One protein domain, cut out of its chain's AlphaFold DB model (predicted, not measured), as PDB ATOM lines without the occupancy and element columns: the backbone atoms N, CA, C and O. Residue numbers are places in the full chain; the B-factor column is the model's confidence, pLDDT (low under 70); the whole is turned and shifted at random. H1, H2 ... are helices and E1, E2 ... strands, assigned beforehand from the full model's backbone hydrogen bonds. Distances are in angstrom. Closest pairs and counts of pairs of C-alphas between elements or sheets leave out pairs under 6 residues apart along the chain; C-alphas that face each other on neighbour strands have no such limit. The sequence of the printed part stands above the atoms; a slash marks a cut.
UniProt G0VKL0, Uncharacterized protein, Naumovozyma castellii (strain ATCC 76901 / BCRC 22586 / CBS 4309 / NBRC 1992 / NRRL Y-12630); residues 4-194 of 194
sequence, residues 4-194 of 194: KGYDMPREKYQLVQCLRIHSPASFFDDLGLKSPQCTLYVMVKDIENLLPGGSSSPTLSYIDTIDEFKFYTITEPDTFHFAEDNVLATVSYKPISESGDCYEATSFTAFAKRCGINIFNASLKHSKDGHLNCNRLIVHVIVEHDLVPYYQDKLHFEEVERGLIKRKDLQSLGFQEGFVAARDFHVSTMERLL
ATOM      1  N   LYS A   4      28.612 -12.708  41.943       72.75
ATOM      2  CA  LYS A   4      29.802 -13.069  41.140       72.75
ATOM      3  C   LYS A   4      29.464 -13.653  39.765       72.75
ATOM      4  O   LYS A   4      30.133 -13.344  38.783       72.75
ATOM      5  N   GLY A   5      28.391 -14.442  39.676       71.88
ATOM      6  CA  GLY A   5      27.876 -14.942  38.393       71.88
ATOM      7  C   GLY A   5      27.384 -13.816  37.476       71.88
ATOM      8  O   GLY A   5      27.472 -13.922  36.257       71.88
ATOM      9  N   TYR A   6      26.936 -12.709  38.069       75.75
ATOM     10  CA  TYR A   6      26.542 -11.488  37.370       75.75
ATOM     11  C   TYR A   6      27.708 -10.520  37.145       75.75
ATOM     12  O   TYR A   6      27.661  -9.761  36.181       75.75
ATOM     13  N   ASP A   7      28.756 -10.558  37.972       82.12
ATOM     14  CA  ASP A   7      29.904  -9.653  37.903       82.12
ATOM     15  C   ASP A   7      30.689  -9.849  36.613       82.12
ATOM     16  O   ASP A   7      31.064  -8.870  35.984       82.12
ATOM     17  N   MET A   8      30.858 -11.088  36.147       81.81
ATOM     18  CA  MET A   8      31.566 -11.338  34.890       81.81
ATOM     19  C   MET A   8      30.857 -10.682  33.681       81.81
ATOM     20  O   MET A   8      31.508  -9.922  32.960       81.81
ATOM     21  N   PRO A   9      29.540 -10.880  33.451       81.75
ATOM     22  CA  PRO A   9      28.796 -10.079  32.476       81.75
ATOM     23  C   PRO A   9      28.844  -8.571  32.759       81.75
ATOM     24  O   PRO A   9      29.011  -7.782  31.829       81.75
ATOM     25  N   ARG A  10      28.726  -8.159  34.027       86.94
ATOM     26  CA  ARG A  10      28.741  -6.748  34.442       86.94
ATOM     27  C   ARG A  10      30.037  -6.050  34.031       86.94
ATOM     28  O   ARG A  10      29.991  -4.983  33.431       86.94
ATOM     29  N   GLU A  11      31.177  -6.675  34.293       88.69
ATOM     30  CA  GLU A  11      32.509  -6.187  33.936       88.69
ATOM     31  C   GLU A  11      32.745  -6.227  32.425       88.69
ATOM     32  O   GLU A  11      33.282  -5.271  31.863       88.69
ATOM     33  N   LYS A  12      32.303  -7.301  31.754       92.25
ATOM     34  CA  LYS A  12      32.464  -7.479  30.304       92.25
ATOM     35  C   LYS A  12      31.683  -6.440  29.500       92.25
ATOM     36  O   LYS A  12      32.221  -5.874  28.552       92.25
ATOM     37  N   TYR A  13      30.414  -6.224  29.838       93.31
ATOM     38  CA  TYR A  13      29.508  -5.395  29.037       93.31
ATOM     39  C   TYR A  13      29.375  -3.965  29.564       93.31
ATOM     40  O   TYR A  13      28.959  -3.085  28.809       93.31
ATOM     41  N   GLN A  14      29.700  -3.734  30.843       93.62
ATOM     42  CA  GLN A  14      29.594  -2.445  31.542       93.62
ATOM     43  C   GLN A  14      28.225  -1.766  31.385       93.62
ATOM     44  O   GLN A  14      28.110  -0.543  31.459       93.62
ATOM     45  N   LEU A  15      27.178  -2.561  31.143       93.94
ATOM     46  CA  LEU A  15      25.839  -2.057  30.885       93.94
ATOM     47  C   LEU A  15      25.071  -1.847  32.186       93.94
ATOM     48  O   LEU A  15      24.624  -0.736  32.445       93.94
ATOM     49  N   VAL A  16      24.937  -2.885  33.011       92.06
ATOM     50  CA  VAL A  16      24.350  -2.782  34.353       92.06
ATOM     51  C   VAL A  16      25.446  -2.332  35.317       92.06
ATOM     52  O   VAL A  16      26.532  -2.898  35.315       92.06
ATOM     53  N   GLN A  17      25.207  -1.297  36.115       90.88
ATOM     54  CA  GLN A  17      26.225  -0.708  36.999       90.88
ATOM     55  C   GLN A  17      25.987  -1.018  38.479       90.88
ATOM     56  O   GLN A  17      26.908  -0.906  39.287       90.88
ATOM     57  N   CYS A  18      24.776  -1.438  38.835       89.12
ATOM     58  CA  CYS A  18      24.423  -1.849  40.185       89.12
ATOM     59  C   CYS A  18      24.700  -3.342  40.420       89.12
ATOM     60  O   CYS A  18      24.911  -4.121  39.485       89.12
ATOM     61  N   LEU A  19      24.672  -3.744  41.689       86.06
ATOM     62  CA  LEU A  19      24.560  -5.155  42.048       86.06
ATOM     63  C   LEU A  19      23.138  -5.633  41.741       86.06
ATOM     64  O   LEU A  19      22.186  -4.863  41.853       86.06
ATOM     65  N   ARG A  20      22.991  -6.900  41.343       82.25
ATOM     66  CA  ARG A  20      21.659  -7.483  41.146       82.25
ATOM     67  C   ARG A  20      21.008  -7.815  42.484       82.25
ATOM     68  O   ARG A  20      19.822  -7.574  42.640       82.25
ATOM     69  N   ILE A  21      21.799  -8.337  43.420       83.75
ATOM     70  CA  ILE A  21      21.385  -8.670  44.782       83.75
ATOM     71  C   ILE A  21      22.168  -7.789  45.748       83.75
ATOM     72  O   ILE A  21      23.400  -7.849  45.796       83.75
ATOM     73  N   HIS A  22      21.475  -6.960  46.513       82.88
ATOM     74  CA  HIS A  22      22.086  -5.959  47.382       82.88
ATOM     75  C   HIS A  22      22.672  -6.585  48.650       82.88
ATOM     76  O   HIS A  22      23.755  -6.202  49.092       82.88
ATOM     77  N   SER A  23      21.991  -7.583  49.217       80.44
ATOM     78  CA  SER A  23      22.402  -8.268  50.441       80.44
ATOM     79  C   SER A  23      21.816  -9.687  50.521       80.44
ATOM     80  O   SER A  23      20.840  -9.980  49.832       80.44
ATOM     81  N   PRO A  24      22.352 -10.580  51.376       75.38
ATOM     82  CA  PRO A  24      21.711 -11.868  51.651       75.38
ATOM     83  C   PRO A  24      20.278 -11.724  52.189       75.38
ATOM     84  O   PRO A  24      19.410 -12.501  51.812       75.38
ATOM     85  N   ALA A  25      20.021 -10.705  53.017       78.56
ATOM     86  CA  ALA A  25      18.702 -10.448  53.594       78.56
ATOM     87  C   ALA A  25      17.663 -10.004  52.548       78.56
ATOM     88  O   ALA A  25      16.486 -10.308  52.693       78.56
ATOM     89  N   SER A  26      18.097  -9.324  51.482       82.38
ATOM     90  CA  SER A  26      17.236  -8.865  50.386       82.38
ATOM     91  C   SER A  26      17.162  -9.853  49.220       82.38
ATOM     92  O   SER A  26      16.546  -9.546  48.212       82.38
ATOM     93  N   PHE A  27      17.772 -11.039  49.324       83.38
ATOM     94  CA  PHE A  27      17.942 -11.956  48.193       83.38
ATOM     95  C   PHE A  27      16.629 -12.342  47.496       83.38
ATOM     96  O   PHE A  27      16.537 -12.244  46.274       83.38
ATOM     97  N   PHE A  28      15.605 -12.750  48.250       86.31
ATOM     98  CA  PHE A  28      14.306 -13.112  47.671       86.31
ATOM     99  C   PHE A  28      13.584 -11.894  47.089       86.31
ATOM    100  O   PHE A  28      12.999 -11.985  46.007       86.31
ATOM    101  N   ASP A  29      13.679 -10.746  47.759       87.06
ATOM    102  CA  ASP A  29      13.066  -9.498  47.310       87.06
ATOM    103  C   ASP A  29      13.707  -8.961  46.026       87.06
ATOM    104  O   ASP A  29      12.986  -8.624  45.087       87.06
ATOM    105  N   ASP A  30      15.041  -8.954  45.952       85.69
ATOM    106  CA  ASP A  30      15.835  -8.545  44.786       85.69
ATOM    107  C   ASP A  30      15.572  -9.458  43.572       85.69
ATOM    108  O   ASP A  30      15.669  -9.044  42.416       85.69
ATOM    109  N   LEU A  31      15.209 -10.723  43.808       86.00
ATOM    110  CA  LEU A  31      14.785 -11.655  42.757       86.00
ATOM    111  C   LEU A  31      13.287 -11.558  42.416       86.00
ATOM    112  O   LEU A  31      12.833 -12.200  41.464       86.00
ATOM    113  N   GLY A  32      12.517 -10.762  43.161       87.62
ATOM    114  CA  GLY A  32      11.071 -10.617  42.995       87.62
ATOM    115  C   GLY A  32      10.266 -11.847  43.425       87.62
ATOM    116  O   GLY A  32       9.149 -12.045  42.947       87.62
ATOM    117  N   LEU A  33      10.806 -12.689  44.309       89.69
ATOM    118  CA  LEU A  33      10.202 -13.948  44.756       89.69
ATOM    119  C   LEU A  33       9.253 -13.732  45.943       89.69
ATOM    120  O   LEU A  33       9.490 -14.221  47.042       89.69
ATOM    121  N   LYS A  34       8.182 -12.964  45.714       86.62
ATOM    122  CA  LYS A  34       7.254 -12.522  46.776       86.62
ATOM    123  C   LYS A  34       5.978 -13.357  46.898       86.62
ATOM    124  O   LYS A  34       5.316 -13.314  47.928       86.62
ATOM    125  N   SER A  35       5.596 -14.066  45.836       86.81
ATOM    126  CA  SER A  35       4.398 -14.912  45.824       86.81
ATOM    127  C   SER A  35       4.702 -16.278  46.449       86.81
ATOM    128  O   SER A  35       5.777 -16.811  46.186       86.81
ATOM    129  N   PRO A  36       3.765 -16.905  47.184       85.38
ATOM    130  CA  PRO A  36       3.917 -18.292  47.642       85.38
ATOM    131  C   PRO A  36       3.981 -19.308  46.488       85.38
ATOM    132  O   PRO A  36       4.368 -20.452  46.689       85.38
ATOM    133  N   GLN A  37       3.603 -18.905  45.271       87.62
ATOM    134  CA  GLN A  37       3.768 -19.708  44.055       87.62
ATOM    135  C   GLN A  37       5.163 -19.551  43.430       87.62
ATOM    136  O   GLN A  37       5.467 -20.196  42.427       87.62
ATOM    137  N   CYS A  38       6.011 -18.669  43.970       91.50
ATOM    138  CA  CYS A  38       7.391 -18.569  43.528       91.50
ATOM    139  C   CYS A  38       8.164 -19.809  43.964       91.50
ATOM    140  O   CYS A  38       7.997 -20.327  45.063       91.50
ATOM    141  N   THR A  39       9.056 -20.271  43.102       92.19
ATOM    142  CA  THR A  39       9.930 -21.400  43.419       92.19
ATOM    143  C   THR A  39      11.348 -21.049  43.024       92.19
ATOM    144  O   THR A  39      11.577 -20.604  41.899       92.19
ATOM    145  N   LEU A  40      12.303 -21.238  43.931       94.00
ATOM    146  CA  LEU A  40      13.729 -21.157  43.647       94.00
ATOM    147  C   LEU A  40      14.311 -22.563  43.623       94.00
ATOM    148  O   LEU A  40      14.265 -23.285  44.608       94.00
ATOM    149  N   TYR A  41      14.933 -22.914  42.514       94.81
ATOM    150  CA  TYR A  41      15.710 -24.125  42.373       94.81
ATOM    151  C   TYR A  41      17.196 -23.814  42.489       94.81
ATOM    152  O   TYR A  41      17.696 -22.842  41.910       94.81
ATOM    153  N   VAL A  42      17.913 -24.671  43.208       94.31
ATOM    154  CA  VAL A  42      19.352 -24.540  43.431       94.31
ATOM    155  C   VAL A  42      20.039 -25.886  43.251       94.31
ATOM    156  O   VAL A  42      19.560 -26.921  43.715       94.31
ATOM    157  N   MET A  43      21.178 -25.868  42.563       94.94
ATOM    158  CA  MET A  43      22.058 -27.024  42.434       94.94
ATOM    159  C   MET A  43      23.339 -26.766  43.222       94.94
ATOM    160  O   MET A  43      23.997 -25.742  43.007       94.94
ATOM    161  N   VAL A  44      23.685 -27.676  44.134       93.69
ATOM    162  CA  VAL A  44      24.812 -27.525  45.067       93.69
ATOM    163  C   VAL A  44      25.736 -28.740  45.066       93.69
ATOM    164  O   VAL A  44      25.304 -29.862  44.795       93.69
ATOM    165  N   LYS A  45      27.011 -28.525  45.411       92.38
ATOM    166  CA  LYS A  45      27.973 -29.612  45.657       92.38
ATOM    167  C   LYS A  45      27.677 -30.339  46.965       92.38
ATOM    168  O   LYS A  45      27.660 -31.564  47.001       92.38
ATOM    169  N   ASP A  46      27.433 -29.576  48.024       88.75
ATOM    170  CA  ASP A  46      27.234 -30.079  49.373       88.75
ATOM    171  C   ASP A  46      26.164 -29.275  50.121       88.75
ATOM    172  O   ASP A  46      26.171 -28.046  50.170       88.75
ATOM    173  N   ILE A  47      25.229 -29.992  50.729       86.81
ATOM    174  CA  ILE A  47      24.109 -29.405  51.459       86.81
ATOM    175  C   ILE A  47      24.530 -28.842  52.816       86.81
ATOM    176  O   ILE A  47      23.962 -27.848  53.263       86.81
ATOM    177  N   GLU A  48      25.553 -29.423  53.446       84.38
ATOM    178  CA  GLU A  48      26.020 -28.997  54.772       84.38
ATOM    179  C   GLU A  48      26.583 -27.572  54.738       84.38
ATOM    180  O   GLU A  48      26.458 -26.812  55.697       84.38
ATOM    181  N   ASN A  49      27.120 -27.168  53.584       81.19
ATOM    182  CA  ASN A  49      27.615 -25.814  53.352       81.19
ATOM    183  C   ASN A  49      26.502 -24.791  53.094       81.19
ATOM    184  O   ASN A  49      26.769 -23.592  53.193       81.19
ATOM    185  N   LEU A  50      25.290 -25.247  52.753       80.00
ATOM    186  CA  LEU A  50      24.113 -24.397  52.566       80.00
ATOM    187  C   LEU A  50      23.370 -24.152  53.888       80.00
ATOM    188  O   LEU A  50      22.857 -23.052  54.109       80.00
ATOM    189  N   LEU A  51      23.347 -25.164  54.760       81.62
ATOM    190  CA  LEU A  51      22.702 -25.160  56.074       81.62
ATOM    191  C   LEU A  51      23.750 -25.408  57.176       81.62
ATOM    192  O   LEU A  51      23.912 -26.545  57.635       81.62
ATOM    193  N   PRO A  52      24.488 -24.366  57.607       66.94
ATOM    194  CA  PRO A  52      25.556 -24.532  58.583       66.94
ATOM    195  C   PRO A  52      25.024 -25.142  59.888       66.94
ATOM    196  O   PRO A  52      24.030 -24.687  60.453       66.94
ATOM    197  N   GLY A  53      25.702 -26.191  60.362       70.19
ATOM    198  CA  GLY A  53      25.336 -26.930  61.575       70.19
ATOM    199  C   GLY A  53      24.490 -28.187  61.348       70.19
ATOM    200  O   GLY A  53      24.027 -28.767  62.326       70.19
ATOM    201  N   GLY A  54      24.282 -28.617  60.097       64.50
ATOM    202  CA  GLY A  54      23.522 -29.839  59.786       64.50
ATOM    203  C   GLY A  54      22.023 -29.722  60.083       64.50
ATOM    204  O   GLY A  54      21.311 -30.724  60.125       64.50
ATOM    205  N   SER A  55      21.545 -28.500  60.309       66.94
ATOM    206  CA  SER A  55      20.142 -28.200  60.561       66.94
ATOM    207  C   SER A  55      19.319 -28.520  59.316       66.94
ATOM    208  O   SER A  55      19.670 -28.096  58.221       66.94
ATOM    209  N   SER A  56      18.205 -29.235  59.463       73.31
ATOM    210  CA  SER A  56      17.198 -29.328  58.403       73.31
ATOM    211  C   SER A  56      16.444 -28.002  58.303       73.31
ATOM    212  O   SER A  56      15.943 -27.520  59.319       73.31
ATOM    213  N   SER A  57      16.315 -27.438  57.102       78.62
ATOM    214  CA  SER A  57      15.386 -26.334  56.853       78.62
ATOM    215  C   SER A  57      14.066 -26.898  56.311       78.62
ATOM    216  O   SER A  57      14.102 -27.679  55.360       78.62
ATOM    217  N   PRO A  58      12.904 -26.523  56.878       76.88
ATOM    218  CA  PRO A  58      11.607 -26.962  56.364       76.88
ATOM    219  C   PRO A  58      11.283 -26.358  54.990       76.88
ATOM    220  O   PRO A  58      10.420 -26.875  54.288       76.88
ATOM    221  N   THR A  59      11.967 -25.278  54.600       85.44
ATOM    222  CA  THR A  59      11.732 -24.572  53.333       85.44
ATOM    223  C   THR A  59      12.560 -25.147  52.186       85.44
ATOM    224  O   THR A  59      12.274 -24.861  51.025       85.44
ATOM    225  N   LEU A  60      13.562 -25.979  52.496       90.19
ATOM    226  CA  LEU A  60      14.457 -26.610  51.537       90.19
ATOM    227  C   LEU A  60      14.081 -28.078  51.331       90.19
ATOM    228  O   LEU A  60      14.218 -28.903  52.233       90.19
ATOM    229  N   SER A  61      13.675 -28.427  50.115       92.06
ATOM    230  CA  SER A  61      13.296 -29.799  49.765       92.06
ATOM    231  C   SER A  61      14.258 -30.389  48.741       92.06
ATOM    232  O   SER A  61      14.519 -29.786  47.698       92.06
ATOM    233  N   TYR A  62      14.801 -31.570  49.046       93.44
ATOM    234  CA  TYR A  62      15.578 -32.359  48.091       93.44
ATOM    235  C   TYR A  62      14.662 -32.873  46.983       93.44
ATOM    236  O   TYR A  62      13.594 -33.411  47.273       93.44
ATOM    237  N   ILE A  63      15.103 -32.727  45.737       93.75
ATOM    238  CA  ILE A  63      14.365 -33.211  44.572       93.75
ATOM    239  C   ILE A  63      15.070 -34.422  43.973       93.75
ATOM    240  O   ILE A  63      14.484 -35.496  43.889       93.75
ATOM    241  N   ASP A  64      16.317 -34.241  43.534       94.12
ATOM    242  CA  ASP A  64      17.058 -35.271  42.805       94.12
ATOM    243  C   ASP A  64      18.574 -35.014  42.860       94.12
ATOM    244  O   ASP A  64      19.055 -34.036  43.444       94.12
ATOM    245  N   THR A  65      19.339 -35.898  42.229       94.75
ATOM    246  CA  THR A  65      20.759 -35.721  41.942       94.75
ATOM    247  C   THR A  65      20.946 -35.606  40.431       94.75
ATOM    248  O   THR A  65      20.498 -36.462  39.671       94.75
ATOM    249  N   ILE A  66      21.608 -34.537  39.986       92.69
ATOM    250  CA  ILE A  66      21.947 -34.309  38.579       92.69
ATOM    251  C   ILE A  66      23.453 -34.488  38.434       92.69
ATOM    252  O   ILE A  66      24.227 -33.704  38.986       92.69
ATOM    253  N   ASP A  67      23.859 -35.517  37.691       90.50
ATOM    254  CA  ASP A  67      25.239 -36.006  37.660       90.50
ATOM    255  C   ASP A  67      25.707 -36.378  39.088       90.50
ATOM    256  O   ASP A  67      25.155 -37.300  39.688       90.50
ATOM    257  N   GLU A  68      26.681 -35.668  39.656       91.19
ATOM    258  CA  GLU A  68      27.127 -35.817  41.049       91.19
ATOM    259  C   GLU A  68      26.574 -34.750  42.017       91.19
ATOM    260  O   GLU A  68      26.939 -34.735  43.195       91.19
ATOM    261  N   PHE A  69      25.721 -33.834  41.545       93.69
ATOM    262  CA  PHE A  69      25.301 -32.660  42.311       93.69
ATOM    263  C   PHE A  69      23.871 -32.761  42.813       93.69
ATOM    264  O   PHE A  69      22.969 -33.231  42.119       93.69
ATOM    265  N   LYS A  70      23.642 -32.256  44.024       93.94
ATOM    266  CA  LYS A  70      22.330 -32.306  44.661       93.94
ATOM    267  C   LYS A  70      21.463 -31.144  44.178       93.94
ATOM    268  O   LYS A  70      21.920 -29.998  44.111       93.94
ATOM    269  N   PHE A  71      20.210 -31.444  43.871       94.75
ATOM    270  CA  PHE A  71      19.226 -30.513  43.339       94.75
ATOM    271  C   PHE A  71      18.085 -30.320  44.338       94.75
ATOM    272  O   PHE A  71      17.468 -31.284  44.796       94.75
ATOM    273  N   TYR A  72      17.819 -29.061  44.679       94.44
ATOM    274  CA  TYR A  72      16.852 -28.675  45.700       94.44
ATOM    275  C   TYR A  72      15.892 -27.609  45.192       94.44
ATOM    276  O   TYR A  72      16.203 -26.852  44.267       94.44
ATOM    277  N   THR A  73      14.756 -27.509  45.873       93.38
ATOM    278  CA  THR A  73      13.828 -26.384  45.772       93.38
ATOM    279  C   THR A  73      13.695 -25.655  47.102       93.38
ATOM    280  O   THR A  73      13.797 -26.266  48.166       93.38
ATOM    281  N   ILE A  74      13.470 -24.348  47.010       90.62
ATOM    282  CA  ILE A  74      13.173 -23.429  48.098       90.62
ATOM    283  C   ILE A  74      11.900 -22.664  47.731       90.62
ATOM    284  O   ILE A  74      11.862 -21.958  46.718       90.62
ATOM    285  N   THR A  75      10.861 -22.802  48.552       85.31
ATOM    286  CA  THR A  75       9.541 -22.189  48.312       85.31
ATOM    287  C   THR A  75       9.259 -20.990  49.209       85.31
ATOM    288  O   THR A  75       8.372 -20.199  48.908       85.31
ATOM    289  N   GLU A  76      10.019 -20.826  50.291       83.44
ATOM    290  CA  GLU A  76       9.854 -19.726  51.240       83.44
ATOM    291  C   GLU A  76      11.213 -19.104  51.593       83.44
ATOM    292  O   GLU A  76      12.228 -19.810  51.596       83.44
ATOM    293  N   PRO A  77      11.265 -17.791  51.886       80.31
ATOM    294  CA  PRO A  77      12.483 -17.152  52.361       80.31
ATOM    295  C   PRO A  77      12.980 -17.782  53.667       80.31
ATOM    296  O   PRO A  77      12.231 -17.908  54.632       80.31
ATOM    297  N   ASP A  78      14.267 -18.118  53.712       80.00
ATOM    298  CA  ASP A  78      14.946 -18.627  54.904       80.00
ATOM    299  C   ASP A  78      16.415 -18.166  54.903       80.00
ATOM    300  O   ASP A  78      16.919 -17.595  53.927       80.00
ATOM    301  N   THR A  79      17.113 -18.376  56.014       77.06
ATOM    302  CA  THR A  79      18.525 -18.024  56.167       77.06
ATOM    303  C   THR A  79      19.400 -19.118  55.565       77.06
ATOM    304  O   THR A  79      19.672 -20.137  56.195       77.06
ATOM    305  N   PHE A  80      19.894 -18.878  54.352       77.94
ATOM    306  CA  PHE A  80      20.817 -19.782  53.664       77.94
ATOM    307  C   PHE A  80      22.234 -19.216  53.611       77.94
ATOM    308  O   PHE A  80      22.440 -18.016  53.402       77.94
ATOM    309  N   HIS A  81      23.226 -20.097  53.723       78.50
ATOM    310  CA  HIS A  81      24.626 -19.744  53.520       78.50
ATOM    311  C   HIS A  81      25.103 -20.202  52.135       78.50
ATOM    312  O   HIS A  81      25.509 -21.338  51.923       78.50
ATOM    313  N   PHE A  82      25.059 -19.312  51.150       73.75
ATOM    314  CA  PHE A  82      25.468 -19.641  49.783       73.75
ATOM    315  C   PHE A  82      26.983 -19.480  49.587       73.75
ATOM    316  O   PHE A  82      27.405 -18.457  49.058       73.75
ATOM    317  N   ALA A  83      27.797 -20.460  50.004       73.88
ATOM    318  CA  ALA A  83      29.254 -20.444  49.793       73.88
ATOM    319  C   ALA A  83      29.653 -20.440  48.294       73.88
ATOM    320  O   ALA A  83      29.002 -21.094  47.474       73.88
ATOM    321  N   GLU A  84      30.733 -19.718  47.943       66.81
ATOM    322  CA  GLU A  84      31.128 -19.381  46.552       66.81
ATOM    323  C   GLU A  84      31.347 -20.574  45.635       66.81
ATOM    324  O   GLU A  84      31.059 -20.510  44.444       66.81
ATOM    325  N   ASP A  85      31.894 -21.645  46.178       81.38
ATOM    326  CA  ASP A  85      32.246 -22.848  45.448       81.38
ATOM    327  C   ASP A  85      31.182 -23.933  45.576       81.38
ATOM    328  O   ASP A  85      31.316 -24.973  44.931       81.38
ATOM    329  N   ASN A  86      30.137 -23.702  46.371       88.94
ATOM    330  CA  ASN A  86      29.114 -24.694  46.648       88.94
ATOM    331  C   ASN A  86      27.922 -24.600  45.690       88.94
ATOM    332  O   ASN A  86      27.422 -25.631  45.246       88.94
ATOM    333  N   VAL A  87      27.473 -23.386  45.352       90.31
ATOM    334  CA  VAL A  87      26.332 -23.170  44.446       90.31
ATOM    335  C   VAL A  87      26.788 -23.228  42.994       90.31
ATOM    336  O   VAL A  87      27.639 -22.456  42.561       90.31
ATOM    337  N   LEU A  88      26.190 -24.125  42.215       92.19
ATOM    338  CA  LEU A  88      26.589 -24.401  40.833       92.19
ATOM    339  C   LEU A  88      25.677 -23.739  39.812       92.19
ATOM    340  O   LEU A  88      26.142 -23.300  38.757       92.19
ATOM    341  N   ALA A  89      24.385 -23.671  40.117       92.88
ATOM    342  CA  ALA A  89      23.407 -22.950  39.322       92.88
ATOM    343  C   ALA A  89      22.146 -22.644  40.138       92.88
ATOM    344  O   ALA A  89      21.852 -23.320  41.128       92.88
ATOM    345  N   THR A  90      21.398 -21.643  39.684       93.56
ATOM    346  CA  THR A  90      20.082 -21.267  40.204       93.56
ATOM    347  C   THR A  90      19.114 -21.019  39.057       93.56
ATOM    348  O   THR A  90      19.518 -20.569  37.982       93.56
ATOM    349  N   VAL A  91      17.833 -21.282  39.289       95.38
ATOM    350  CA  VAL A  91      16.725 -20.829  38.442       95.38
ATOM    351  C   VAL A  91      15.498 -20.645  39.315       95.38
ATOM    352  O   VAL A  91      15.228 -21.470  40.180       95.38
ATOM    353  N   SER A  92      14.745 -19.578  39.101       94.81
ATOM    354  CA  SER A  92      13.486 -19.347  39.795       94.81
ATOM    355  C   SER A  92      12.349 -19.193  38.811       94.81
ATOM    356  O   SER A  92      12.544 -18.705  37.701       94.81
ATOM    357  N   TYR A  93      11.150 -19.537  39.257       94.81
ATOM    358  CA  TYR A  93       9.922 -19.314  38.513       94.81
ATOM    359  C   TYR A  93       9.001 -18.430  39.336       94.81
ATOM    360  O   TYR A  93       8.757 -18.709  40.510       94.81
ATOM    361  N   LYS A  94       8.514 -17.356  38.720       92.94
ATOM    362  CA  LYS A  94       7.571 -16.403  39.314       92.94
ATOM    363  C   LYS A  94       6.306 -16.362  38.456       92.94
ATOM    364  O   LYS A  94       6.442 -16.199  37.244       92.94
ATOM    365  N   PRO A  95       5.101 -16.498  39.023       92.81
ATOM    366  CA  PRO A  95       3.877 -16.436  38.230       92.81
ATOM    367  C   PRO A  95       3.725 -15.049  37.589       92.81
ATOM    368  O   PRO A  95       3.971 -14.027  38.233       92.81
ATOM    369  N   ILE A  96       3.327 -15.020  36.318       90.75
ATOM    370  CA  ILE A  96       2.946 -13.787  35.603       90.75
ATOM    371  C   ILE A  96       1.422 -13.631  35.603       90.75
ATOM    372  O   ILE A  96       0.912 -12.515  35.658       90.75
ATOM    373  N   SER A  97       0.698 -14.748  35.539       83.50
ATOM    374  CA  SER A  97      -0.761 -14.799  35.534       83.50
ATOM    375  C   SER A  97      -1.305 -15.340  36.856       83.50
ATOM    376  O   SER A  97      -0.710 -16.221  37.475       83.50
ATOM    377  N   GLU A  98      -2.482 -14.860  37.263       79.62
ATOM    378  CA  GLU A  98      -3.202 -15.393  38.431       79.62
ATOM    379  C   GLU A  98      -3.650 -16.849  38.228       79.62
ATOM    380  O   GLU A  98      -3.761 -17.606  39.190       79.62
ATOM    381  N   SER A  99      -3.860 -17.264  36.973       80.44
ATOM    382  CA  SER A  99      -4.161 -18.649  36.593       80.44
ATOM    383  C   SER A  99      -3.010 -19.616  36.868       80.44
ATOM    384  O   SER A  99      -3.233 -20.827  36.870       80.44
ATOM    385  N   GLY A 100      -1.790 -19.109  37.084       82.31
ATOM    386  CA  GLY A 100      -0.614 -19.936  37.335       82.31
ATOM    387  C   GLY A 100      -0.246 -20.832  36.154       82.31
ATOM    388  O   GLY A 100       0.387 -21.858  36.360       82.31
ATOM    389  N   ASP A 101      -0.658 -20.473  34.935       89.62
ATOM    390  CA  ASP A 101      -0.340 -21.181  33.689       89.62
ATOM    391  C   ASP A 101       0.910 -20.630  32.991       89.62
ATOM    392  O   ASP A 101       1.508 -21.296  32.138       89.62
ATOM    393  N   CYS A 102       1.338 -19.430  33.386       93.50
ATOM    394  CA  CYS A 102       2.460 -18.714  32.806       93.50
ATOM    395  C   CYS A 102       3.423 -18.230  33.893       93.50
ATOM    396  O   CYS A 102       3.026 -17.500  34.806       93.50
ATOM    397  N   TYR A 103       4.701 -18.584  33.757       95.06
ATOM    398  CA  TYR A 103       5.750 -18.186  34.697       95.06
ATOM    399  C   TYR A 103       6.884 -17.444  33.999       95.06
ATOM    400  O   TYR A 103       7.282 -17.773  32.886       95.06
ATOM    401  N   GLU A 104       7.452 -16.464  34.689       95.50
ATOM    402  CA  GLU A 104       8.742 -15.886  34.354       95.50
ATOM    403  C   GLU A 104       9.848 -16.779  34.919       95.50
ATOM    404  O   GLU A 104       9.909 -16.985  36.134       95.50
ATOM    405  N   ALA A 105      10.747 -17.265  34.063       95.56
ATOM    406  CA  ALA A 105      12.005 -17.836  34.521       95.56
ATOM    407  C   ALA A 105      12.984 -16.692  34.843       95.56
ATOM    408  O   ALA A 105      13.500 -16.008  33.959       95.56
ATOM    409  N   THR A 106      13.239 -16.483  36.130       92.62
ATOM    410  CA  THR A 106      14.158 -15.470  36.663       92.62
ATOM    411  C   THR A 106      15.303 -16.135  37.426       92.62
ATOM    412  O   THR A 106      15.396 -17.358  37.477       92.62
ATOM    413  N   SER A 107      16.227 -15.329  37.954       89.06
ATOM    414  CA  SER A 107      17.418 -15.755  38.713       89.06
ATOM    415  C   SER A 107      18.293 -16.821  38.022       89.06
ATOM    416  O   SER A 107      19.165 -17.426  38.652       89.06
ATOM    417  N   PHE A 108      18.108 -17.022  36.712       93.12
ATOM    418  CA  PHE A 108      18.783 -18.057  35.945       93.12
ATOM    419  C   PHE A 108      20.278 -17.756  35.815       93.12
ATOM    420  O   PHE A 108      20.688 -16.879  35.055       93.12
ATOM    421  N   THR A 109      21.087 -18.473  36.591       90.50
ATOM    422  CA  THR A 109      22.528 -18.225  36.724       90.50
ATOM    423  C   THR A 109      23.267 -19.550  36.753       90.50
ATOM    424  O   THR A 109      22.874 -20.462  37.475       90.50
ATOM    425  N   ALA A 110      24.363 -19.656  36.003       90.94
ATOM    426  CA  ALA A 110      25.258 -20.806  36.042       90.94
ATOM    427  C   ALA A 110      26.648 -20.357  36.504       90.94
ATOM    428  O   ALA A 110      27.273 -19.511  35.869       90.94
ATOM    429  N   PHE A 111      27.127 -20.944  37.595       88.75
ATOM    430  CA  PHE A 111      28.456 -20.698  38.163       88.75
ATOM    431  C   PHE A 111      29.471 -21.757  37.713       88.75
ATOM    432  O   PHE A 111      30.677 -21.530  37.761       88.75
ATOM    433  N   ALA A 112      28.984 -22.900  37.225       89.50
ATOM    434  CA  ALA A 112      29.795 -23.974  36.674       89.50
ATOM    435  C   ALA A 112      29.343 -24.376  35.260       89.50
ATOM    436  O   ALA A 112      28.202 -24.169  34.834       89.50
ATOM    437  N   LYS A 113      30.275 -24.954  34.496       89.69
ATOM    438  CA  LYS A 113      30.049 -25.371  33.106       89.69
ATOM    439  C   LYS A 113      28.907 -26.393  33.039       89.69
ATOM    440  O   LYS A 113      28.831 -27.278  33.880       89.69
ATOM    441  N   ARG A 114      28.037 -26.277  32.025       90.81
ATOM    442  CA  ARG A 114      26.842 -27.128  31.773       90.81
ATOM    443  C   ARG A 114      25.738 -27.075  32.838       90.81
ATOM    444  O   ARG A 114      24.602 -27.416  32.526       90.81
ATOM    445  N   CYS A 115      26.021 -26.546  34.023       93.50
ATOM    446  CA  CYS A 115      25.088 -26.512  35.143       93.50
ATOM    447  C   CYS A 115      23.811 -25.709  34.855       93.50
ATOM    448  O   CYS A 115      22.751 -26.072  35.346       93.50
ATOM    449  N   GLY A 116      23.885 -24.676  34.005       93.75
ATOM    450  CA  GLY A 116      22.708 -23.912  33.575       93.75
ATOM    451  C   GLY A 116      21.692 -24.740  32.781       93.75
ATOM    452  O   GLY A 116      20.500 -24.675  33.051       93.75
ATOM    453  N   ILE A 117      22.145 -25.556  31.826       95.88
ATOM    454  CA  ILE A 117      21.243 -26.422  31.044       95.88
ATOM    455  C   ILE A 117      20.693 -27.539  31.938       95.88
ATOM    456  O   ILE A 117      19.500 -27.834  31.896       95.88
ATOM    457  N   ASN A 118      21.557 -28.124  32.771       96.00
ATOM    458  CA  ASN A 118      21.199 -29.202  33.688       96.00
ATOM    459  C   ASN A 118      20.098 -28.771  34.665       96.00
ATOM    460  O   ASN A 118      19.058 -29.426  34.729       96.00
ATOM    461  N   ILE A 119      20.293 -27.649  35.372       96.31
ATOM    462  CA  ILE A 119      19.305 -27.177  36.347       96.31
ATOM    463  C   ILE A 119      17.987 -26.814  35.672       96.31
ATOM    464  O   ILE A 119      16.939 -27.166  36.191       96.31
ATOM    465  N   PHE A 120      18.037 -26.174  34.499       96.56
ATOM    466  CA  PHE A 120      16.837 -25.760  33.783       96.56
ATOM    467  C   PHE A 120      16.000 -26.969  33.346       96.56
ATOM    468  O   PHE A 120      14.793 -27.007  33.558       96.56
ATOM    469  N   ASN A 121      16.628 -27.998  32.775       95.31
ATOM    470  CA  ASN A 121      15.906 -29.200  32.359       95.31
ATOM    471  C   ASN A 121      15.349 -29.987  33.554       95.31
ATOM    472  O   ASN A 121      14.224 -30.484  33.487       95.31
ATOM    473  N   ALA A 122      16.107 -30.081  34.650       95.19
ATOM    474  CA  ALA A 122      15.651 -30.752  35.863       95.19
ATOM    475  C   ALA A 122      14.491 -30.008  36.536       95.19
ATOM    476  O   ALA A 122      13.505 -30.634  36.925       95.19
ATOM    477  N   SER A 123      14.556 -28.676  36.610       95.12
ATOM    478  CA  SER A 123      13.472 -27.867  37.165       95.12
ATOM    479  C   SER A 123      12.221 -27.907  36.300       95.12
ATOM    480  O   SER A 123      11.125 -27.964  36.849       95.12
ATOM    481  N   LEU A 124      12.346 -27.959  34.968       93.44
ATOM    482  CA  LEU A 124      11.199 -28.182  34.083       93.44
ATOM    483  C   LEU A 124      10.537 -29.537  34.319       93.44
ATOM    484  O   LEU A 124       9.312 -29.609  34.384       93.44
ATOM    485  N   LYS A 125      11.335 -30.604  34.437       92.06
ATOM    486  CA  LYS A 125      10.823 -31.948  34.718       92.06
ATOM    487  C   LYS A 125      10.048 -31.958  36.037       92.06
ATOM    488  O   LYS A 125       8.875 -32.302  36.037       92.06
ATOM    489  N   HIS A 126      10.667 -31.466  37.109       89.94
ATOM    490  CA  HIS A 126      10.018 -31.361  38.415       89.94
ATOM    491  C   HIS A 126       8.743 -30.508  38.359       89.94
ATOM    492  O   HIS A 126       7.719 -30.880  38.915       89.94
ATOM    493  N   SER A 127       8.760 -29.394  37.624       84.62
ATOM    494  CA  SER A 127       7.578 -28.541  37.456       84.62
ATOM    495  C   SER A 127       6.405 -29.297  36.818       84.62
ATOM    496  O   SER A 127       5.279 -29.170  37.295       84.62
ATOM    497  N   LYS A 128       6.671 -30.126  35.797       83.31
ATOM    498  CA  LYS A 128       5.661 -30.941  35.095       83.31
ATOM    499  C   LYS A 128       5.100 -32.090  35.929       83.31
ATOM    500  O   LYS A 128       3.961 -32.484  35.698       83.31
ATOM    501  N   ASP A 129       5.845 -32.579  36.915       84.12
ATOM    502  CA  ASP A 129       5.429 -33.677  37.798       84.12
ATOM    503  C   ASP A 129       4.385 -33.236  38.857       84.12
ATOM    504  O   ASP A 129       4.214 -33.874  39.893       84.12
ATOM    505  N   GLY A 130       3.644 -32.153  38.584       73.75
ATOM    506  CA  GLY A 130       2.530 -31.655  39.399       73.75
ATOM    507  C   GLY A 130       2.875 -30.488  40.324       73.75
ATOM    508  O   GLY A 130       2.013 -30.047  41.080       73.75
ATOM    509  N   HIS A 131       4.104 -29.968  40.266       76.38
ATOM    510  CA  HIS A 131       4.557 -28.902  41.164       76.38
ATOM    511  C   HIS A 131       4.215 -27.496  40.670       76.38
ATOM    512  O   HIS A 131       3.936 -26.623  41.487       76.38
ATOM    513  N   LEU A 132       4.197 -27.272  39.354       81.25
ATOM    514  CA  LEU A 132       3.718 -26.029  38.751       81.25
ATOM    515  C   LEU A 132       2.757 -26.374  37.611       81.25
ATOM    516  O   LEU A 132       3.106 -27.138  36.716       81.25
ATOM    517  N   ASN A 133       1.576 -25.759  37.583       84.38
ATOM    518  CA  ASN A 133       0.641 -25.868  36.456       84.38
ATOM    519  C   ASN A 133       1.103 -25.023  35.249       84.38
ATOM    520  O   ASN A 133       0.331 -24.261  34.684       84.38
ATOM    521  N   CYS A 134       2.386 -25.077  34.894       88.06
ATOM    522  CA  CYS A 134       3.000 -24.177  33.927       88.06
ATOM    523  C   CYS A 134       2.948 -24.757  32.509       88.06
ATOM    524  O   CYS A 134       3.565 -25.784  32.233       88.06
ATOM    525  N   ASN A 135       2.277 -24.048  31.600       91.12
ATOM    526  CA  ASN A 135       2.230 -24.378  30.170       91.12
ATOM    527  C   ASN A 135       3.128 -23.459  29.334       91.12
ATOM    528  O   ASN A 135       3.462 -23.772  28.191       91.12
ATOM    529  N   ARG A 136       3.508 -22.303  29.892       94.38
ATOM    530  CA  ARG A 136       4.309 -21.294  29.204       94.38
ATOM    531  C   ARG A 136       5.327 -20.650  30.134       94.38
ATOM    532  O   ARG A 136       4.994 -20.222  31.241       94.38
ATOM    533  N   LEU A 137       6.551 -20.520  29.638       96.31
ATOM    534  CA  LEU A 137       7.608 -19.738  30.262       96.31
ATOM    535  C   LEU A 137       7.900 -18.474  29.483       96.31
ATOM    536  O   LEU A 137       7.925 -18.499  28.258       96.31
ATOM    537  N   ILE A 138       8.206 -17.410  30.215       97.50
ATOM    538  CA  ILE A 138       8.697 -16.140  29.692       97.50
ATOM    539  C   ILE A 138      10.071 -15.855  30.292       97.50
ATOM    540  O   ILE A 138      10.319 -16.137  31.467       97.50
ATOM    541  N   VAL A 139      10.963 -15.276  29.497       97.25
ATOM    542  CA  VAL A 139      12.219 -14.682  29.964       97.25
ATOM    543  C   VAL A 139      12.385 -13.293  29.368       97.25
ATOM    544  O   VAL A 139      12.035 -13.054  28.213       97.25
ATOM    545  N   HIS A 140      12.970 -12.393  30.154       95.94
ATOM    546  CA  HIS A 140      13.412 -11.082  29.692       95.94
ATOM    547  C   HIS A 140      14.938 -11.069  29.639       95.94
ATOM    548  O   HIS A 140      15.615 -11.218  30.662       95.94
ATOM    549  N   VAL A 141      15.493 -10.908  28.442       96.00
ATOM    550  CA  VAL A 141      16.932 -11.014  28.190       96.00
ATOM    551  C   VAL A 141      17.463  -9.679  27.692       96.00
ATOM    552  O   VAL A 141      17.010  -9.159  26.678       96.00
ATOM    553  N   ILE A 142      18.463  -9.130  28.382       95.62
ATOM    554  CA  ILE A 142      19.207  -7.966  27.887       95.62
ATOM    555  C   ILE A 142      20.005  -8.403  26.655       95.62
ATOM    556  O   ILE A 142      20.906  -9.240  26.761       95.62
ATOM    557  N   VAL A 143      19.683  -7.845  25.490       97.50
ATOM    558  CA  VAL A 143      20.229  -8.282  24.194       97.50
ATOM    559  C   VAL A 143      21.739  -8.072  24.138       97.50
ATOM    560  O   VAL A 143      22.477  -8.938  23.679       97.50
ATOM    561  N   GLU A 144      22.222  -6.956  24.676       96.62
ATOM    562  CA  GLU A 144      23.637  -6.579  24.695       96.62
ATOM    563  C   GLU A 144      24.510  -7.522  25.538       96.62
ATOM    564  O   GLU A 144      25.733  -7.454  25.445       96.62
ATOM    565  N   HIS A 145      23.914  -8.409  26.346       94.50
ATOM    566  CA  HIS A 145      24.652  -9.461  27.051       94.50
ATOM    567  C   HIS A 145      24.936 -10.692  26.180       94.50
ATOM    568  O   HIS A 145      25.606 -11.617  26.648       94.50
ATOM    569  N   ASP A 146      24.466 -10.700  24.929       95.06
ATOM    570  CA  ASP A 146      24.706 -11.756  23.940       95.06
ATOM    571  C   ASP A 146      24.211 -13.138  24.412       95.06
ATOM    572  O   ASP A 146      24.808 -14.182  24.158       95.06
ATOM    573  N   LEU A 147      23.113 -13.130  25.178       93.94
ATOM    574  CA  LEU A 147      22.493 -14.335  25.735       93.94
ATOM    575  C   LEU A 147      21.306 -14.831  24.907       93.94
ATOM    576  O   LEU A 147      20.932 -15.989  25.057       93.94
ATOM    577  N   VAL A 148      20.733 -14.011  24.019       97.25
ATOM    578  CA  VAL A 148      19.576 -14.409  23.193       97.25
ATOM    579  C   VAL A 148      19.838 -15.724  22.437       97.25
ATOM    580  O   VAL A 148      19.040 -16.646  22.613       97.25
ATOM    581  N   PRO A 149      20.977 -15.912  21.729       97.81
ATOM    582  CA  PRO A 149      21.259 -17.185  21.058       97.81
ATOM    583  C   PRO A 149      21.342 -18.370  22.026       97.81
ATOM    584  O   PRO A 149      20.909 -19.469  21.708       97.81
ATOM    585  N   TYR A 150      21.850 -18.162  23.246       96.00
ATOM    586  CA  TYR A 150      21.883 -19.219  24.256       96.00
ATOM    587  C   TYR A 150      20.464 -19.671  24.638       96.00
ATOM    588  O   TYR A 150      20.197 -20.873  24.691       96.00
ATOM    589  N   TYR A 151      19.542 -18.731  24.870       97.75
ATOM    590  CA  TYR A 151      18.149 -19.060  25.187       97.75
ATOM    591  C   TYR A 151      17.436 -19.747  24.012       97.75
ATOM    592  O   TYR A 151      16.694 -20.700  24.242       97.75
ATOM    593  N   GLN A 152      17.713 -19.343  22.769       98.06
ATOM    594  CA  GLN A 152      17.154 -19.980  21.569       98.06
ATOM    595  C   GLN A 152      17.721 -21.390  21.359       98.06
ATOM    596  O   GLN A 152      16.992 -22.383  21.375       98.06
ATOM    597  N   ASP A 153      19.041 -21.501  21.238       97.44
ATOM    598  CA  ASP A 153      19.702 -22.720  20.773       97.44
ATOM    599  C   ASP A 153      19.806 -23.800  21.851       97.44
ATOM    600  O   ASP A 153      19.897 -24.989  21.536       97.44
ATOM    601  N   LYS A 154      19.893 -23.403  23.128       96.31
ATOM    602  CA  LYS A 154      20.107 -24.335  24.251       96.31
ATOM    603  C   LYS A 154      18.866 -24.559  25.084       96.31
ATOM    604  O   LYS A 154      18.713 -25.649  25.628       96.31
ATOM    605  N   LEU A 155      18.025 -23.537  25.212       96.50
ATOM    606  CA  LEU A 155      16.833 -23.596  26.048       96.50
ATOM    607  C   LEU A 155      15.534 -23.551  25.244       96.50
ATOM    608  O   LEU A 155      14.482 -23.619  25.868       96.50
ATOM    609  N   HIS A 156      15.584 -23.503  23.909       97.25
ATOM    610  CA  HIS A 156      14.418 -23.573  23.023       97.25
ATOM    611  C   HIS A 156      13.352 -22.508  23.315       97.25
ATOM    612  O   HIS A 156      12.157 -22.792  23.271       97.25
ATOM    613  N   PHE A 157      13.791 -21.299  23.666       98.31
ATOM    614  CA  PHE A 157      12.918 -20.130  23.701       98.31
ATOM    615  C   PHE A 157      12.830 -19.491  22.317       98.31
ATOM    616  O   PHE A 157      13.816 -19.431  21.584       98.31
ATOM    617  N   GLU A 158      11.673 -18.938  21.997       98.44
ATOM    618  CA  GLU A 158      11.429 -18.145  20.801       98.44
ATOM    619  C   GLU A 158      11.312 -16.672  21.189       98.44
ATOM    620  O   GLU A 158      10.684 -16.322  22.185       98.44
ATOM    621  N   GLU A 159      11.960 -15.790  20.431       98.44
ATOM    622  CA  GLU A 159      11.861 -14.350  20.666       98.44
ATOM    623  C   GLU A 159      10.532 -13.833  20.110       98.44
ATOM    624  O   GLU A 159      10.255 -13.995  18.923       98.44
ATOM    625  N   VAL A 160       9.730 -13.197  20.966       98.38
ATOM    626  CA  VAL A 160       8.399 -12.678  20.604       98.38
ATOM    627  C   VAL A 160       8.374 -11.164  20.476       98.38
ATOM    628  O   VAL A 160       7.630 -10.617  19.666       98.38
ATOM    629  N   GLU A 161       9.203 -10.473  21.253       98.06
ATOM    630  CA  GLU A 161       9.261  -9.019  21.260       98.06
ATOM    631  C   GLU A 161      10.683  -8.547  21.555       98.06
ATOM    632  O   GLU A 161      11.405  -9.147  22.350       98.06
ATOM    633  N   ARG A 162      11.074  -7.429  20.938       98.31
ATOM    634  CA  ARG A 162      12.309  -6.721  21.266       98.31
ATOM    635  C   ARG A 162      12.030  -5.234  21.423       98.31
ATOM    636  O   ARG A 162      11.680  -4.560  20.455       98.31
ATOM    637  N   GLY A 163      12.238  -4.721  22.632       97.62
ATOM    638  CA  GLY A 163      12.000  -3.323  22.985       97.62
ATOM    639  C   GLY A 163      13.286  -2.579  23.331       97.62
ATOM    640  O   GLY A 163      14.189  -3.138  23.954       97.62
ATOM    641  N   LEU A 164      13.370  -1.300  22.951       98.19
ATOM    642  CA  LEU A 164      14.429  -0.395  23.408       98.19
ATOM    643  C   LEU A 164      14.052   0.199  24.768       98.19
ATOM    644  O   LEU A 164      13.087   0.953  24.879       98.19
ATOM    645  N   ILE A 165      14.865  -0.076  25.782       97.62
ATOM    646  CA  ILE A 165      14.733   0.466  27.130       97.62
ATOM    647  C   ILE A 165      15.600   1.714  27.248       97.62
ATOM    648  O   ILE A 165      16.830   1.677  27.139       97.62
ATOM    649  N   LYS A 166      14.944   2.848  27.487       97.69
ATOM    650  CA  LYS A 166      15.622   4.110  27.770       97.69
ATOM    651  C   LYS A 166      16.093   4.121  29.212       97.69
ATOM    652  O   LYS A 166      15.302   3.896  30.125       97.69
ATOM    653  N   ARG A 167      17.359   4.480  29.443       96.25
ATOM    654  CA  ARG A 167      17.939   4.540  30.800       96.25
ATOM    655  C   ARG A 167      17.112   5.408  31.755       96.25
ATOM    656  O   ARG A 167      17.009   5.110  32.937       96.25
ATOM    657  N   LYS A 168      16.538   6.501  31.254       96.31
ATOM    658  CA  LYS A 168      15.709   7.415  32.056       96.31
ATOM    659  C   LYS A 168      14.357   6.820  32.482       96.31
ATOM    660  O   LYS A 168      13.775   7.318  33.437       96.31
ATOM    661  N   ASP A 169      13.902   5.758  31.819       96.44
ATOM    662  CA  ASP A 169      12.560   5.192  31.979       96.44
ATOM    663  C   ASP A 169      12.583   3.861  32.769       96.44
ATOM    664  O   ASP A 169      11.555   3.205  32.916       96.44
ATOM    665  N   LEU A 170      13.740   3.458  33.316       93.38
ATOM    666  CA  LEU A 170      13.934   2.176  34.015       93.38
ATOM    667  C   LEU A 170      12.892   1.923  35.113       93.38
ATOM    668  O   LEU A 170      12.254   0.875  35.135       93.38
ATOM    669  N   GLN A 171      12.688   2.896  35.999       92.00
ATOM    670  CA  GLN A 171      11.775   2.743  37.135       92.00
ATOM    671  C   GLN A 171      10.309   2.663  36.682       92.00
ATOM    672  O   GLN A 171       9.553   1.832  37.172       92.00
ATOM    673  N   SER A 172       9.913   3.458  35.678       92.25
ATOM    674  CA  SER A 172       8.566   3.371  35.090       92.25
ATOM    675  C   SER A 172       8.307   2.057  34.351       92.25
ATOM    676  O   SER A 172       7.154   1.683  34.169       92.25
ATOM    677  N   LEU A 173       9.366   1.354  33.943       89.94
ATOM    678  CA  LEU A 173       9.305   0.056  33.271       89.94
ATOM    679  C   LEU A 173       9.434  -1.122  34.252       89.94
ATOM    680  O   LEU A 173       9.586  -2.262  33.823       89.94
ATOM    681  N   GLY A 174       9.374  -0.862  35.562       87.56
ATOM    682  CA  GLY A 174       9.341  -1.901  36.592       87.56
ATOM    683  C   GLY A 174      10.700  -2.497  36.957       87.56
ATOM    684  O   GLY A 174      10.746  -3.521  37.639       87.56
ATOM    685  N   PHE A 175      11.813  -1.882  36.542       88.94
ATOM    686  CA  PHE A 175      13.124  -2.246  37.083       88.94
ATOM    687  C   PHE A 175      13.197  -1.874  38.568       88.94
ATOM    688  O   PHE A 175      12.638  -0.863  38.984       88.94
ATOM    689  N   GLN A 176      13.910  -2.682  39.356       85.19
ATOM    690  CA  GLN A 176      14.052  -2.469  40.798       85.19
ATOM    691  C   GLN A 176      14.624  -1.087  41.142       85.19
ATOM    692  O   GLN A 176      15.432  -0.519  40.392       85.19
ATOM    693  N   GLU A 177      14.244  -0.569  42.308       84.00
ATOM    694  CA  GLU A 177      14.833   0.653  42.850       84.00
ATOM    695  C   GLU A 177      16.354   0.474  42.977       84.00
ATOM    696  O   GLU A 177      16.845  -0.574  43.395       84.00
ATOM    697  N   GLY A 178      17.121   1.470  42.526       86.00
ATOM    698  CA  GLY A 178      18.584   1.379  42.479       86.00
ATOM    699  C   GLY A 178      19.155   0.629  41.268       86.00
ATOM    700  O   GLY A 178      20.378   0.557  41.139       86.00
ATOM    701  N   PHE A 179      18.329   0.126  40.341       89.94
ATOM    702  CA  PHE A 179      18.836  -0.380  39.064       89.94
ATOM    703  C   PHE A 179      19.449   0.759  38.239       89.94
ATOM    704  O   PHE A 179      18.767   1.716  37.868       89.94
ATOM    705  N   VAL A 180      20.740   0.638  37.922       93.00
ATOM    706  CA  VAL A 180      21.485   1.633  37.141       93.00
ATOM    707  C   VAL A 180      22.018   0.992  35.869       93.00
ATOM    708  O   VAL A 180      22.713  -0.021  35.928       93.00
ATOM    709  N   ALA A 181      21.738   1.617  34.725       95.62
ATOM    710  CA  ALA A 181      22.335   1.261  33.443       95.62
ATOM    711  C   ALA A 181      23.268   2.373  32.940       95.62
ATOM    712  O   ALA A 181      22.991   3.556  33.125       95.62
ATOM    713  N   ALA A 182      24.360   2.024  32.264       96.94
ATOM    714  CA  ALA A 182      25.304   2.993  31.707       96.94
ATOM    715  C   ALA A 182      24.735   3.743  30.488       96.94
ATOM    716  O   ALA A 182      25.071   4.905  30.255       96.94
ATOM    717  N   ARG A 183      23.859   3.087  29.718       97.12
ATOM    718  CA  ARG A 183      23.273   3.566  28.457       97.12
ATOM    719  C   ARG A 183      21.915   2.905  28.208       97.12
ATOM    720  O   ARG A 183      21.537   2.010  28.957       97.12
ATOM    721  N   ASP A 184      21.207   3.351  27.174       98.06
ATOM    722  CA  ASP A 184      20.030   2.647  26.648       98.06
ATOM    723  C   ASP A 184      20.423   1.244  26.154       98.06
ATOM    724  O   ASP A 184      21.557   1.036  25.710       98.06
ATOM    725  N   PHE A 185      19.497   0.291  26.222       97.94
ATOM    726  CA  PHE A 185      19.732  -1.105  25.840       97.94
ATOM    727  C   PHE A 185      18.445  -1.775  25.377       97.94
ATOM    728  O   PHE A 185      17.357  -1.249  25.609       97.94
ATOM    729  N   HIS A 186      18.551  -2.930  24.732       98.19
ATOM    730  CA  HIS A 186      17.385  -3.687  24.298       98.19
ATOM    731  C   HIS A 186      17.076  -4.820  25.268       98.19
ATOM    732  O   HIS A 186      17.968  -5.495  25.787       98.19
ATOM    733  N   VAL A 187      15.786  -5.063  25.469       97.62
ATOM    734  CA  VAL A 187      15.285  -6.262  26.137       97.62
ATOM    735  C   VAL A 187      14.519  -7.083  25.116       97.62
ATOM    736  O   VAL A 187      13.656  -6.566  24.407       97.62
ATOM    737  N   SER A 188      14.882  -8.355  25.032       98.38
ATOM    738  CA  SER A 188      14.165  -9.381  24.297       98.38
ATOM    739  C   SER A 188      13.225 -10.094  25.260       98.38
ATOM    740  O   SER A 188      13.677 -10.643  26.270       98.38
ATOM    741  N   THR A 189      11.931 -10.062  24.966       98.06
ATOM    742  CA  THR A 189      10.950 -10.946  25.590       98.06
ATOM    743  C   THR A 189      10.929 -12.225  24.775       98.06
ATOM    744  O   THR A 189      10.716 -12.198  23.559       98.06
ATOM    745  N   MET A 190      11.163 -13.350  25.440       98.50
ATOM    746  CA  MET A 190      11.182 -14.655  24.793       98.50
ATOM    747  C   MET A 190      10.252 -15.612  25.520       98.50
ATOM    748  O   MET A 190      10.145 -15.563  26.747       98.50
ATOM    749  N   GLU A 191       9.613 -16.503  24.772       97.88
ATOM    750  CA  GLU A 191       8.669 -17.477  25.302       97.88
ATOM    751  C   GLU A 191       9.065 -18.917  24.979       97.88
ATOM    752  O   GLU A 191       9.731 -19.197  23.986       97.88
ATOM    753  N   ARG A 192       8.654 -19.849  25.837       96.50
ATOM    754  CA  ARG A 192       8.752 -21.286  25.586       96.50
ATOM    755  C   ARG A 192       7.479 -21.976  26.044       96.50
ATOM    756  O   ARG A 192       7.108 -21.878  27.213       96.50
ATOM    757  N   LEU A 193       6.852 -22.717  25.138       93.88
ATOM    758  CA  LEU A 193       5.772 -23.643  25.474       93.88
ATOM    759  C   LEU A 193       6.362 -24.914  26.102       93.88
ATOM    760  O   LEU A 193       7.417 -25.395  25.668       93.88
ATOM    761  N   LEU A 194       5.720 -25.414  27.160       88.94
ATOM    762  CA  LEU A 194       6.183 -26.569  27.936       88.94
ATOM    763  C   LEU A 194       5.503 -27.871  27.528       88.94
ATOM    764  O   LEU A 194       4.282 -27.886  27.291       88.94
TER     765      LEU A 194
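What this domain is: This is residues 4 to 194 of the 194 residues of an uncharacterized protein of Naumovozyma castellii (strain ATCC 76901 / BCRC 22586 / CBS 4309 / NBRC 1992 / NRRL Y-12630) (UniProt G0VKL0). One strongly twisted sheet of eight strands runs the length of the domain and curls round the long helix H3, while the short helix H4 covers E8 and, only just, E7 on the same face. H1 only grazes the sheet with residues 4 to 6, and H2 is not on it. The printed part has 191 residues, in the order H1 H2 E1 E2 E3 E4 E5 H3 E6 H4 E7 E8, and its class is mixed, helices and strands. The sheet is mixed, in the order E2, E3, E1, E4, E5, E6, E8, E7. The whole is compact, with a radius of gyration of the C-alphas of 16.4 A and spans of 47 by 33 by 31 A.

Where its parts are: H1, residues 4 to 13, begins at C-alpha 4 (29.802, -13.069, 41.140) and is 14.3 A long. H2 is residues 27 to 30, 5.3 A. E1 is residues 39 to 44, 16.2 A; E2 60 to 66, 16.8 A; E3 69 to 74, 16.3 A; E4 87 to 95, 24.3 A. E5, residues 102 to 110, 23.1 A, bends by 51 degrees at residue 107. H3, residues 115 to 131, is 21.5 A long and begins at (25.088, -26.512, 35.143). E6 is residues 136 to 142, 20.0 A; H4 148 to 155, 10.0 A; E7 158 to 165, 19.9 A. E8, residues 185 to 193, is 26.5 A long and ends at (5.772, -23.643, 25.474).

How they stand to each other: E2 and E7 are the edge strands. E2 and E3 form a hairpin, with N 61 and O 73 2.9 A apart. E3 and E1 are antiparallel, with N 42 and O 72 at 3.0 A, and so are E1 and E4, with N 41 and O 91 at 2.8 A. E4 and E5 form a hairpin, with N 92 and O 106 at 2.8 A. E5 and E6 are parallel at 48 degrees, with N 105 and O 138 at 2.9 A. E6 and E8 are antiparallel, with N 139 and O 190 at 2.9 A; E8 and E7 form a hairpin, with N 163 and O 187 at 2.9 A. H3 and H4 lie on the same face, two layers with helices on one face of the sheet. The closest C-alphas of E4 and H3 are those of Ala 89 and Cys 115, 5.7 A. H4 has a height over the sheet of 9.4 A and runs along the strands, at 14 degrees to E8 on the local plane. H3 and H4 are close but not clearly touching, with C-alphas 117 and 154 closest at 7.2 A. E5, H3, E6 make a strand-helix-strand unit, two parallel neighbour strands with a helix between, and E6, H4, E7 a split one with E8 between its strands; both crossovers are right-handed. H2 is apart from H3. Every O i to N i+4 pair is within hydrogen-bond range in H4, 4 of 6 in H1 and 12 of 13 in H3; H2 is too short for one.

The domain as a whole: The C-alphas farthest apart, of Gly 53 and Leu 164, are 47.7 A apart. The printed part has no cut. The long links are H1 to H2, E1 to E2, E3 to E4 and E7 to E8. The mean pLDDT of the printed part is 89.6; residues 52, 54 to 55 and 84 are under 70.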